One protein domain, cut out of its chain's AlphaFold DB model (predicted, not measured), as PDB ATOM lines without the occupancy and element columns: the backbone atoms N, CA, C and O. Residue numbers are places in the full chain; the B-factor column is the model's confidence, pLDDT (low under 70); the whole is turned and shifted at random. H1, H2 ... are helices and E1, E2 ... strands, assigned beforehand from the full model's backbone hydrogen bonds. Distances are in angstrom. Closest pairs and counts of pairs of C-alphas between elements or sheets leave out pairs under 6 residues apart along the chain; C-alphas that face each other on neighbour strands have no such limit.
ATOM      1  N   LEU A   3     164.331 197.885 141.486       79.25
ATOM      2  CA  LEU A   3     164.326 196.591 140.806       79.25
ATOM      3  C   LEU A   3     165.462 195.727 141.366       79.25
ATOM      4  O   LEU A   3     166.604 196.174 141.472       79.25
ATOM      5  N   VAL A   4     165.138 194.497 141.750       82.31
ATOM      6  CA  VAL A   4     165.987 193.615 142.554       82.31
ATOM      7  C   VAL A   4     166.614 192.534 141.659       82.31
ATOM      8  O   VAL A   4     165.885 191.719 141.089       82.31
ATOM      9  N   PRO A   5     167.951 192.496 141.512       76.44
ATOM     10  CA  PRO A   5     168.662 191.401 140.870       76.44
ATOM     11  C   PRO A   5     168.572 190.119 141.698       76.44
ATOM     12  O   PRO A   5     168.514 190.153 142.930       76.44
ATOM     13  N   ASP A   6     168.627 188.980 141.018       77.19
ATOM     14  CA  ASP A   6     168.650 187.674 141.663       77.19
ATOM     15  C   ASP A   6     169.882 187.496 142.558       77.19
ATOM     16  O   ASP A   6     171.011 187.812 142.181       77.19
ATOM     17  N   ALA A   7     169.651 186.939 143.748       71.69
ATOM     18  CA  ALA A   7     170.656 186.799 144.800       71.69
ATOM     19  C   ALA A   7     171.861 185.936 144.407       71.69
ATOM     20  O   ALA A   7     172.955 186.145 144.921       71.69
ATOM     21  N   LYS A   8     171.668 184.948 143.526       71.00
ATOM     22  CA  LYS A   8     172.710 183.980 143.158       71.00
ATOM     23  C   LYS A   8     173.479 184.409 141.920       71.00
ATOM     24  O   LYS A   8     174.674 184.162 141.816       71.00
ATOM     25  N   THR A   9     172.777 184.995 140.960       72.19
ATOM     26  CA  THR A   9     173.316 185.300 139.633       72.19
ATOM     27  C   THR A   9     173.673 186.769 139.457       72.19
ATOM     28  O   THR A   9     174.376 187.099 138.505       72.19
ATOM     29  N   GLY A  10     173.170 187.658 140.321       70.19
ATOM     30  CA  GLY A  10     173.292 189.107 140.166       70.19
ATOM     31  C   GLY A  10     172.550 189.658 138.944       70.19
ATOM     32  O   GLY A  10     172.675 190.841 138.635       70.19
ATOM     33  N   LYS A  11     171.791 188.818 138.224       70.94
ATOM     34  CA  LYS A  11     171.076 189.199 137.005       70.94
ATOM     35  C   LYS A  11     169.662 189.660 137.326       70.94
ATOM     36  O   LYS A  11     168.978 189.091 138.173       70.94
ATOM     37  N   VAL A  12     169.218 190.677 136.604       70.19
ATOM     38  CA  VAL A  12     167.838 191.162 136.638       70.19
ATOM     39  C   VAL A  12     167.023 190.384 135.614       70.19
ATOM     40  O   VAL A  12     167.441 190.268 134.465       70.19
ATOM     41  N   GLY A  13     165.867 189.860 136.026       62.31
ATOM     42  CA  GLY A  13     165.082 188.953 135.194       62.31
ATOM     43  C   GLY A  13     165.689 187.555 135.206       62.31
ATOM     44  O   GLY A  13     166.577 187.249 134.413       62.31
ATOM     45  N   THR A  14     165.234 186.682 136.107       61.75
ATOM     46  CA  THR A  14     165.633 185.269 136.029       61.75
ATOM     47  C   THR A  14     164.607 184.497 135.228       61.75
ATOM     48  O   THR A  14     163.411 184.519 135.515       61.75
ATOM     49  N   SER A  15     165.065 183.819 134.180       60.53
ATOM     50  CA  SER A  15     164.205 182.924 133.418       60.53
ATOM     51  C   SER A  15     163.946 181.659 134.224       60.53
ATOM     52  O   SER A  15     164.893 180.949 134.574       60.53
ATOM     53  N   ARG A  16     162.677 181.332 134.462       58.53
ATOM     54  CA  ARG A  16     162.282 180.003 134.932       58.53
ATOM     55  C   ARG A  16     161.558 179.281 133.796       58.53
ATOM     56  O   ARG A  16     160.632 179.845 133.206       58.53
ATOM     57  N   PRO A  17     161.951 178.043 133.459       54.31
ATOM     58  CA  PRO A  17     161.153 177.220 132.571       54.31
ATOM     59  C   PRO A  17     159.856 176.863 133.298       54.31
ATOM     60  O   PRO A  17     159.826 176.003 134.172       54.31
ATOM     61  N   VAL A  18     158.784 177.571 132.966       56.28
ATOM     62  CA  VAL A  18     157.425 177.262 133.413       56.28
ATOM     63  C   VAL A  18     156.696 176.685 132.217       56.28
ATOM     64  O   VAL A  18     156.702 177.292 131.151       56.28
ATOM     65  N   SER A  19     156.088 175.512 132.380       53.06
ATOM     66  CA  SER A  19     155.342 174.863 131.305       53.06
ATOM     67  C   SER A  19     154.105 175.697 130.970       53.06
ATOM     68  O   SER A  19     153.092 175.641 131.662       53.06
ATOM     69  N   TYR A  20     154.191 176.504 129.917       62.97
ATOM     70  CA  TYR A  20     153.035 177.060 129.229       62.97
ATOM     71  C   TYR A  20     153.232 176.888 127.726       62.97
ATOM     72  O   TYR A  20     154.359 176.763 127.238       62.97
ATOM     73  N   ARG A  21     152.123 176.836 126.988       62.47
ATOM     74  CA  ARG A  21     152.161 176.663 125.539       62.47
ATOM     75  C   ARG A  21     151.945 178.001 124.843       62.47
ATOM     76  O   ARG A  21     150.861 178.573 124.924       62.47
ATOM     77  N   LYS A  22     152.959 178.478 124.126       63.00
ATOM     78  CA  LYS A  22     152.823 179.572 123.162       63.00
ATOM     79  C   LYS A  22     152.053 179.042 121.946       63.00
ATOM     80  O   LYS A  22     152.332 177.946 121.460       63.00
ATOM     81  N   TYR A  23     151.032 179.780 121.511       64.62
ATOM     82  CA  TYR A  23     150.112 179.366 120.437       64.62
ATOM     83  C   TYR A  23     149.499 177.965 120.641       64.62
ATOM     84  O   TYR A  23     149.308 177.230 119.683       64.62
ATOM     85  N   PHE A  24     149.227 177.562 121.889       62.81
ATOM     86  CA  PHE A  24     148.651 176.253 122.259       62.81
ATOM     87  C   PHE A  24     149.512 175.004 121.982       62.81
ATOM     88  O   PHE A  24     149.140 173.913 122.427       62.81
ATOM     89  N   ILE A  25     150.676 175.128 121.329       64.31
ATOM     90  CA  ILE A  25     151.500 173.972 120.921       64.31
ATOM     91  C   ILE A  25     153.007 174.110 121.174       64.31
ATOM     92  O   ILE A  25     153.666 173.087 121.344       64.31
ATOM     93  N   LEU A  26     153.570 175.321 121.241       67.50
ATOM     94  CA  LEU A  26     155.017 175.500 121.403       67.50
ATOM     95  C   LEU A  26     155.398 175.648 122.883       67.50
ATOM     96  O   LEU A  26     154.812 176.491 123.564       67.50
ATOM     97  N   PRO A  27     156.378 174.888 123.400       67.62
ATOM     98  CA  PRO A  27     156.900 175.124 124.741       67.62
ATOM     99  C   PRO A  27     157.546 176.514 124.813       67.62
ATOM    100  O   PRO A  27     158.244 176.928 123.887       67.62
ATOM    101  N   ALA A  28     157.312 177.235 125.907       72.56
ATOM    102  CA  ALA A  28     157.869 178.565 126.128       72.56
ATOM    103  C   ALA A  28     158.305 178.759 127.586       72.56
ATOM    104  O   ALA A  28     157.964 177.965 128.461       72.56
ATOM    105  N   THR A  29     159.091 179.804 127.842       77.75
ATOM    106  CA  THR A  29     159.650 180.127 129.161       77.75
ATOM    107  C   THR A  29     159.248 181.536 129.586       77.75
ATOM    108  O   THR A  29     158.919 182.379 128.749       77.75
ATOM    109  N   ARG A  30     159.238 181.795 130.897       82.88
ATOM    110  CA  ARG A  30     158.957 183.128 131.447       82.88
ATOM    111  C   ARG A  30     160.191 183.690 132.134       82.88
ATOM    112  O   ARG A  30     160.953 182.940 132.746       82.88
ATOM    113  N   ALA A  31     160.358 185.003 132.060       84.31
ATOM    114  CA  ALA A  31     161.254 185.759 132.919       84.31
ATOM    115  C   ALA A  31     160.480 186.292 134.130       84.31
ATOM    116  O   ALA A  31     159.347 186.756 133.995       84.31
ATOM    117  N   GLU A  32     161.090 186.208 135.309       86.94
ATOM    118  CA  GLU A  32     160.586 186.787 136.552       86.94
ATOM    119  C   GLU A  32     161.422 188.012 136.934       86.94
ATOM    120  O   GLU A  32     162.641 187.915 137.109       86.94
ATOM    121  N   TYR A  33     160.755 189.156 137.082       87.50
ATOM    122  CA  TYR A  33     161.343 190.410 137.550       87.50
ATOM    123  C   TYR A  33     160.785 190.747 138.928       87.50
ATOM    124  O   TYR A  33     159.572 190.708 139.126       87.50
ATOM    125  N   VAL A  34     161.667 191.075 139.874       87.25
ATOM    126  CA  VAL A  34     161.308 191.347 141.271       87.25
ATOM    127  C   VAL A  34     161.527 192.823 141.577       87.25
ATOM    128  O   VAL A  34     162.610 193.353 141.353       87.25
ATOM    129  N   PHE A  35     160.510 193.479 142.115       86.88
ATOM    130  CA  PHE A  35     160.524 194.872 142.540       86.88
ATOM    131  C   PHE A  35     160.380 194.939 144.055       86.88
ATOM    132  O   PHE A  35     159.623 194.166 144.633       86.88
ATOM    133  N   SER A  36     161.047 195.896 144.693       85.94
ATOM    134  CA  SER A  36     160.724 196.285 146.064       85.94
ATOM    135  C   SER A  36     159.915 197.580 146.065       85.94
ATOM    136  O   SER A  36     160.373 198.627 145.582       85.94
ATOM    137  N   VAL A  37     158.698 197.500 146.605       81.69
ATOM    138  CA  VAL A  37     157.743 198.607 146.730       81.69
ATOM    139  C   VAL A  37     157.394 198.765 148.207       81.69
ATOM    140  O   VAL A  37     156.749 197.899 148.794       81.69
ATOM    141  N   GLY A  38     157.856 199.856 148.825       77.81
ATOM    142  CA  GLY A  38     157.642 200.112 150.255       77.81
ATOM    143  C   GLY A  38     158.214 199.014 151.160       77.81
ATOM    144  O   GLY A  38     157.546 198.603 152.105       77.81
ATOM    145  N   GLY A  39     159.394 198.475 150.828       78.81
ATOM    146  CA  GLY A  39     160.032 197.374 151.558       78.81
ATOM    147  C   GLY A  39     159.412 195.989 151.328       78.81
ATOM    148  O   GLY A  39     159.865 195.014 151.922       78.81
ATOM    149  N   THR A  40     158.390 195.876 150.473       82.12
ATOM    150  CA  THR A  40     157.761 194.595 150.126       82.12
ATOM    151  C   THR A  40     158.186 194.149 148.733       82.12
ATOM    152  O   THR A  40     158.046 194.898 147.764       82.12
ATOM    153  N   LEU A  41     158.657 192.904 148.623       84.50
ATOM    154  CA  LEU A  41     159.007 192.294 147.343       84.50
ATOM    155  C   LEU A  41     157.750 191.870 146.573       84.50
ATOM    156  O   LEU A  41     156.895 191.156 147.090       84.50
ATOM    157  N   GLN A  42     157.671 192.298 145.320       85.06
ATOM    158  CA  GLN A  42     156.625 191.977 144.354       85.06
ATOM    159  C   GLN A  42     157.285 191.386 143.111       85.06
ATOM    160  O   GLN A  42     158.333 191.879 142.697       85.06
ATOM    161  N   SER A  43     156.700 190.360 142.490       86.75
ATOM    162  CA  SER A  43     157.219 189.820 141.229       86.75
ATOM    163  C   SER A  43     156.219 189.929 140.089       86.75
ATOM    164  O   SER A  43     155.005 189.864 140.275       86.75
ATOM    165  N   ILE A  44     156.751 190.101 138.882       86.44
ATOM    166  CA  ILE A  44     155.996 190.017 137.637       86.44
ATOM    167  C   ILE A  44     156.639 188.977 136.732       86.44
ATOM    168  O   ILE A  44     157.862 188.917 136.587       86.44
ATOM    169  N   GLN A  45     155.794 188.150 136.121       86.62
ATOM    170  CA  GLN A  45     156.221 187.153 135.154       86.62
ATOM    171  C   GLN A  45     155.774 187.558 133.760       86.62
ATOM    172  O   GLN A  45     154.591 187.787 133.513       86.62
ATOM    173  N   VAL A  46     156.725 187.585 132.841       84.62
ATOM    174  CA  VAL A  46     156.531 187.947 131.435       84.62
ATOM    175  C   VAL A  46     157.148 186.859 130.551       84.62
ATOM    176  O   VAL A  46     157.957 186.074 131.054       84.62
ATOM    177  N   PRO A  47     156.784 186.734 129.262       82.75
ATOM    178  CA  PRO A  47     157.530 185.886 128.331       82.75
ATOM    179  C   PRO A  47     159.029 186.184 128.412       82.75
ATOM    180  O   PRO A  47     159.414 187.330 128.630       82.75
ATOM    181  N   ALA A  48     159.880 185.167 128.279       79.19
ATOM    182  CA  ALA A  48     161.324 185.344 128.438       79.19
ATOM    183  C   ALA A  48     161.935 186.338 127.432       79.19
ATOM    184  O   ALA A  48     162.985 186.911 127.704       79.19
ATOM    185  N   GLU A  49     161.278 186.550 126.292       75.56
ATOM    186  CA  GLU A  49     161.643 187.538 125.278       75.56
ATOM    187  C   GLU A  49     161.210 188.982 125.596       75.56
ATOM    188  O   GLU A  49     161.578 189.894 124.859       75.56
ATOM    189  N   PHE A  50     160.414 189.208 126.646       81.00
ATOM    190  CA  PHE A  50     159.939 190.543 127.001       81.00
ATOM    191  C   PHE A  50     161.068 191.377 127.614       81.00
ATOM    192  O   PHE A  50     161.620 191.026 128.659       81.00
ATOM    193  N   ASP A  51     161.369 192.519 127.000       82.50
ATOM    194  CA  ASP A  51     162.378 193.446 127.506       82.50
ATOM    195  C   ASP A  51     161.791 194.388 128.568       82.50
ATOM    196  O   ASP A  51     161.329 195.499 128.290       82.50
ATOM    197  N   MET A  52     161.828 193.929 129.819       86.12
ATOM    198  CA  MET A  52     161.366 194.714 130.964       86.12
ATOM    199  C   MET A  52     162.204 195.973 131.202       86.12
ATOM    200  O   MET A  52     161.659 196.967 131.666       86.12
ATOM    201  N   LEU A  53     163.509 195.967 130.912       86.31
ATOM    202  CA  LEU A  53     164.342 197.150 131.154       86.31
ATOM    203  C   LEU A  53     163.975 198.272 130.184       86.31
ATOM    204  O   LEU A  53     163.843 199.420 130.608       86.31
ATOM    205  N   SER A  54     163.721 197.930 128.920       84.25
ATOM    206  CA  SER A  54     163.180 198.875 127.941       84.25
ATOM    207  C   SER A  54     161.817 199.415 128.378       84.25
ATOM    208  O   SER A  54     161.634 200.631 128.401       84.25
ATOM    209  N   ALA A  55     160.892 198.550 128.818       87.25
ATOM    210  CA  ALA A  55     159.596 198.992 129.346       87.25
ATOM    211  C   ALA A  55     159.757 199.952 130.542       87.25
ATOM    212  O   ALA A  55     159.180 201.036 130.552       87.25
ATOM    213  N   ILE A  56     160.600 199.602 131.515       89.12
ATOM    214  CA  ILE A  56     160.894 200.442 132.683       89.12
ATOM    215  C   ILE A  56     161.459 201.797 132.259       89.12
ATOM    216  O   ILE A  56     161.034 202.809 132.802       89.12
ATOM    217  N   SER A  57     162.375 201.842 131.288       87.00
ATOM    218  CA  SER A  57     162.946 203.105 130.809       87.00
ATOM    219  C   SER A  57     161.910 204.021 130.143       87.00
ATOM    220  O   SER A  57     162.038 205.237 130.219       87.00
ATOM    221  N   GLN A  58     160.848 203.461 129.551       86.19
ATOM    222  CA  GLN A  58     159.737 204.239 128.993       86.19
ATOM    223  C   GLN A  58     158.821 204.809 130.084       86.19
ATOM    224  O   GLN A  58     158.423 205.967 129.998       86.19
ATOM    225  N   PHE A  59     158.494 204.022 131.118       88.75
ATOM    226  CA  PHE A  59     157.672 204.495 132.244       88.75
ATOM    227  C   PHE A  59     158.437 205.427 133.189       88.75
ATOM    228  O   PHE A  59     157.851 206.344 133.763       88.75
ATOM    229  N   PHE A  60     159.741 205.199 133.346       90.56
ATOM    230  CA  PHE A  60     160.624 205.926 134.250       90.56
ATOM    231  C   PHE A  60     161.900 206.356 133.507       90.56
ATOM    232  O   PHE A  60     162.955 205.732 133.673       90.56
ATOM    233  N   PRO A  61     161.831 207.425 132.692       88.31
ATOM    234  CA  PRO A  61     162.964 207.895 131.887       88.31
ATOM    235  C   PRO A  61     164.211 208.234 132.712       88.31
ATOM    236  O   PRO A  61     165.330 208.023 132.253       88.31
ATOM    237  N   ASP A  62     164.019 208.680 133.954       90.81
ATOM    238  CA  ASP A  62     165.102 209.051 134.871       90.81
ATOM    239  C   ASP A  62     165.671 207.864 135.665       90.81
ATOM    240  O   ASP A  62     166.485 208.052 136.570       90.81
ATOM    241  N   SER A  63     165.238 206.631 135.381       90.19
ATOM    242  CA  SER A  63     165.708 205.439 136.091       90.19
ATOM    243  C   SER A  63     167.201 205.162 135.862       90.19
ATOM    244  O   SER A  63     167.741 205.281 134.763       90.19
ATOM    245  N   ASN A  64     167.894 204.724 136.916       88.06
ATOM    246  CA  ASN A  64     169.276 204.259 136.841       88.06
ATOM    247  C   ASN A  64     169.310 202.730 136.724       88.06
ATOM    248  O   ASN A  64     169.459 202.005 137.711       88.06
ATOM    249  N   LEU A  65     169.175 202.248 135.487       85.75
ATOM    250  CA  LEU A  65     169.197 200.815 135.164       85.75
ATOM    251  C   LEU A  65     170.596 200.277 134.839       85.75
ATOM    252  O   LEU A  65     170.769 199.070 134.689       85.75
ATOM    253  N   LYS A  66     171.592 201.159 134.709       82.94
ATOM    254  CA  LYS A  66     172.960 200.785 134.314       82.94
ATOM    255  C   LYS A  66     173.853 200.492 135.513       82.94
ATOM    256  O   LYS A  66     174.688 199.598 135.434       82.94
ATOM    257  N   ASN A  67     173.678 201.234 136.605       84.56
ATOM    258  CA  ASN A  67     174.531 201.130 137.783       84.56
ATOM    259  C   ASN A  67     173.702 200.669 138.980       84.56
ATOM    260  O   ASN A  67     172.860 201.416 139.481       84.56
ATOM    261  N   ALA A  68     173.962 199.447 139.446       85.50
ATOM    262  CA  ALA A  68     173.374 198.952 140.681       85.50
ATOM    263  C   ALA A  68     173.902 199.732 141.891       85.50
ATOM    264  O   ALA A  68     175.061 200.148 141.934       85.50
ATOM    265  N   VAL A  69     173.020 199.948 142.862       86.31
ATOM    266  CA  VAL A  69     173.315 200.626 144.122       86.31
ATOM    267  C   VAL A  69     173.111 199.668 145.292       86.31
ATOM    268  O   VAL A  69     172.286 198.755 145.190       86.31
ATOM    269  N   PRO A  70     173.786 199.883 146.433       88.81
ATOM    270  CA  PRO A  70     173.492 199.142 147.650       88.81
ATOM    271  C   PRO A  70     172.014 199.259 148.044       88.81
ATOM    272  O   PRO A  70     171.440 200.349 148.027       88.81
ATOM    273  N   SER A  71     171.396 198.140 148.417       84.25
ATOM    274  CA  SER A  71     170.009 198.096 148.877       84.25
ATOM    275  C   SER A  71     169.827 197.028 149.947       84.25
ATOM    276  O   SER A  71     170.131 195.861 149.721       84.25
ATOM    277  N   GLN A  72     169.277 197.429 151.095       84.00
ATOM    278  CA  GLN A  72     168.896 196.503 152.167       84.00
ATOM    279  C   GLN A  72     167.619 195.721 151.840       84.00
ATOM    280  O   GLN A  72     167.371 194.668 152.416       84.00
ATOM    281  N   GLU A  73     166.819 196.221 150.898       77.19
ATOM    282  CA  GLU A  73     165.593 195.562 150.443       77.19
ATOM    283  C   GLU A  73     165.884 194.433 149.441       77.19
ATOM    284  O   GLU A  73     165.014 193.624 149.130       77.19
ATOM    285  N   SER A  74     167.107 194.379 148.909       80.31
ATOM    286  CA  SER A  74     167.525 193.372 147.945       80.31
ATOM    287  C   SER A  74     168.234 192.205 148.633       80.31
ATOM    288  O   SER A  74     169.238 192.428 149.313       80.31
ATOM    289  N   PRO A  75     167.831 190.947 148.381       76.81
ATOM    290  CA  PRO A  75     168.559 189.779 148.873       76.81
ATOM    291  C   PRO A  75     170.003 189.669 148.353       76.81
ATOM    292  O   PRO A  75     170.821 189.007 148.985       76.81
ATOM    293  N   SER A  76     170.336 190.306 147.220       80.38
ATOM    294  CA  SER A  76     171.719 190.391 146.714       80.38
ATOM    295  C   SER A  76     172.526 191.537 147.343       80.38
ATOM    296  O   SER A  76     173.714 191.680 147.062       80.38
ATOM    297  N   GLY A  77     171.890 192.395 148.148       85.31
ATOM    298  CA  GLY A  77     172.471 193.634 148.666       85.31
ATOM    299  C   GLY A  77     172.583 194.761 147.631       85.31
ATOM    300  O   GLY A  77     173.068 195.841 147.959       85.31
ATOM    301  N   GLN A  78     172.151 194.532 146.389       87.19
ATOM    302  CA  GLN A  78     172.263 195.457 145.255       87.19
ATOM    303  C   GLN A  78     170.896 195.651 144.591       87.19
ATOM    304  O   GLN A  78     170.121 194.705 144.517       87.19
ATOM    305  N   ALA A  79     170.575 196.836 144.076       88.06
ATOM    306  CA  ALA A  79     169.344 197.072 143.322       88.06
ATOM    307  C   ALA A  79     169.510 198.146 142.238       88.06
ATOM    308  O   ALA A  79     170.400 198.985 142.326       88.06
ATOM    309  N   LEU A  80     168.643 198.140 141.223       89.12
ATOM    310  CA  LEU A  80     168.554 199.209 140.225       89.12
ATOM    311  C   LEU A  80     167.495 200.227 140.661       89.12
ATOM    312  O   LEU A  80     166.367 199.854 141.001       89.12
ATOM    313  N   GLN A  81     167.848 201.513 140.670       88.75
ATOM    314  CA  GLN A  81     166.927 202.565 141.100       88.75
ATOM    315  C   GLN A  81     166.006 202.973 139.960       88.75
ATOM    316  O   GLN A  81     166.456 203.324 138.874       88.75
ATOM    317  N   LEU A  82     164.705 202.990 140.235       87.88
ATOM    318  CA  LEU A  82     163.713 203.465 139.271       87.88
ATOM    319  C   LEU A  82     163.482 204.977 139.352       87.88
ATOM    320  O   LEU A  82     162.809 205.525 138.493       87.88
TER     321      LEU A  82
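This is residues 3 to 82 of the 251 residues of the protein "Signal peptidase I" of Opitutae bacterium (UniProt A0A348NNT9). A long, strongly twisted sheet of three strands, E1, E2 and E3, has its E1 and E2 hairpin reaching out as an arm at one end, while a small separate hairpin, E4 and E5, lies toward the other. The short helix H1 links the two, and residues 3 and 4 run between E2 and E5. The 80 printed residues hold, along the chain, E1, E2, E3, H1, E4 and E5; the sheets are antiparallel, in the orders E1 - E2 - E3 and E4 - E5, and the class is mostly strand. The whole is only just compact, close to loose, with a radius of gyration of the C-alphas of 13.6 A, and elongated, spanning 42 by 27 by 21 A.

E1, residues 14 to 22, E2, residues 26 to 37, and E3, residues 40 to 47, form a meander, each strand the antiparallel neighbour of the one before. E1 bends by 84 degrees at residue 19. N 16 and O 30 are 2.9 A apart across the E1 and E2 hairpin, and N 33 and O 44 are 2.9 A apart across the E2 and E3 hairpin. H1, residues 52 to 59, only grazes this sheet, with residues 52 to 53; every O i to N i+4 pair in it is within hydrogen-bond range. E4, residues 64 to 70, and E5, residues 78 to 81, form a hairpin, with N 69 and O 79 2.8 A apart. The closest C-alphas of H1 and E4, those of Leu 53 and Leu 65, are 7.3 A apart. E2 and E4 are apart.

E2 measures 34.4 A, E3 23.5 A, E1 19.0 A, E4 12.7 A, H1 10.5 A and E5 9.8 A from first to last C-alpha. E1 begins at C-alpha 14 (165.633, 185.269, 136.029), and E5 ends at C-alpha 81 (166.927, 202.565, 141.100).

The two C-alphas farthest apart, those of Ile 25 and Pro 70, are 42.8 A apart. The printed part has no cut and no long link. Its mean pLDDT is 79.0, with residues 13 to 27 under 70.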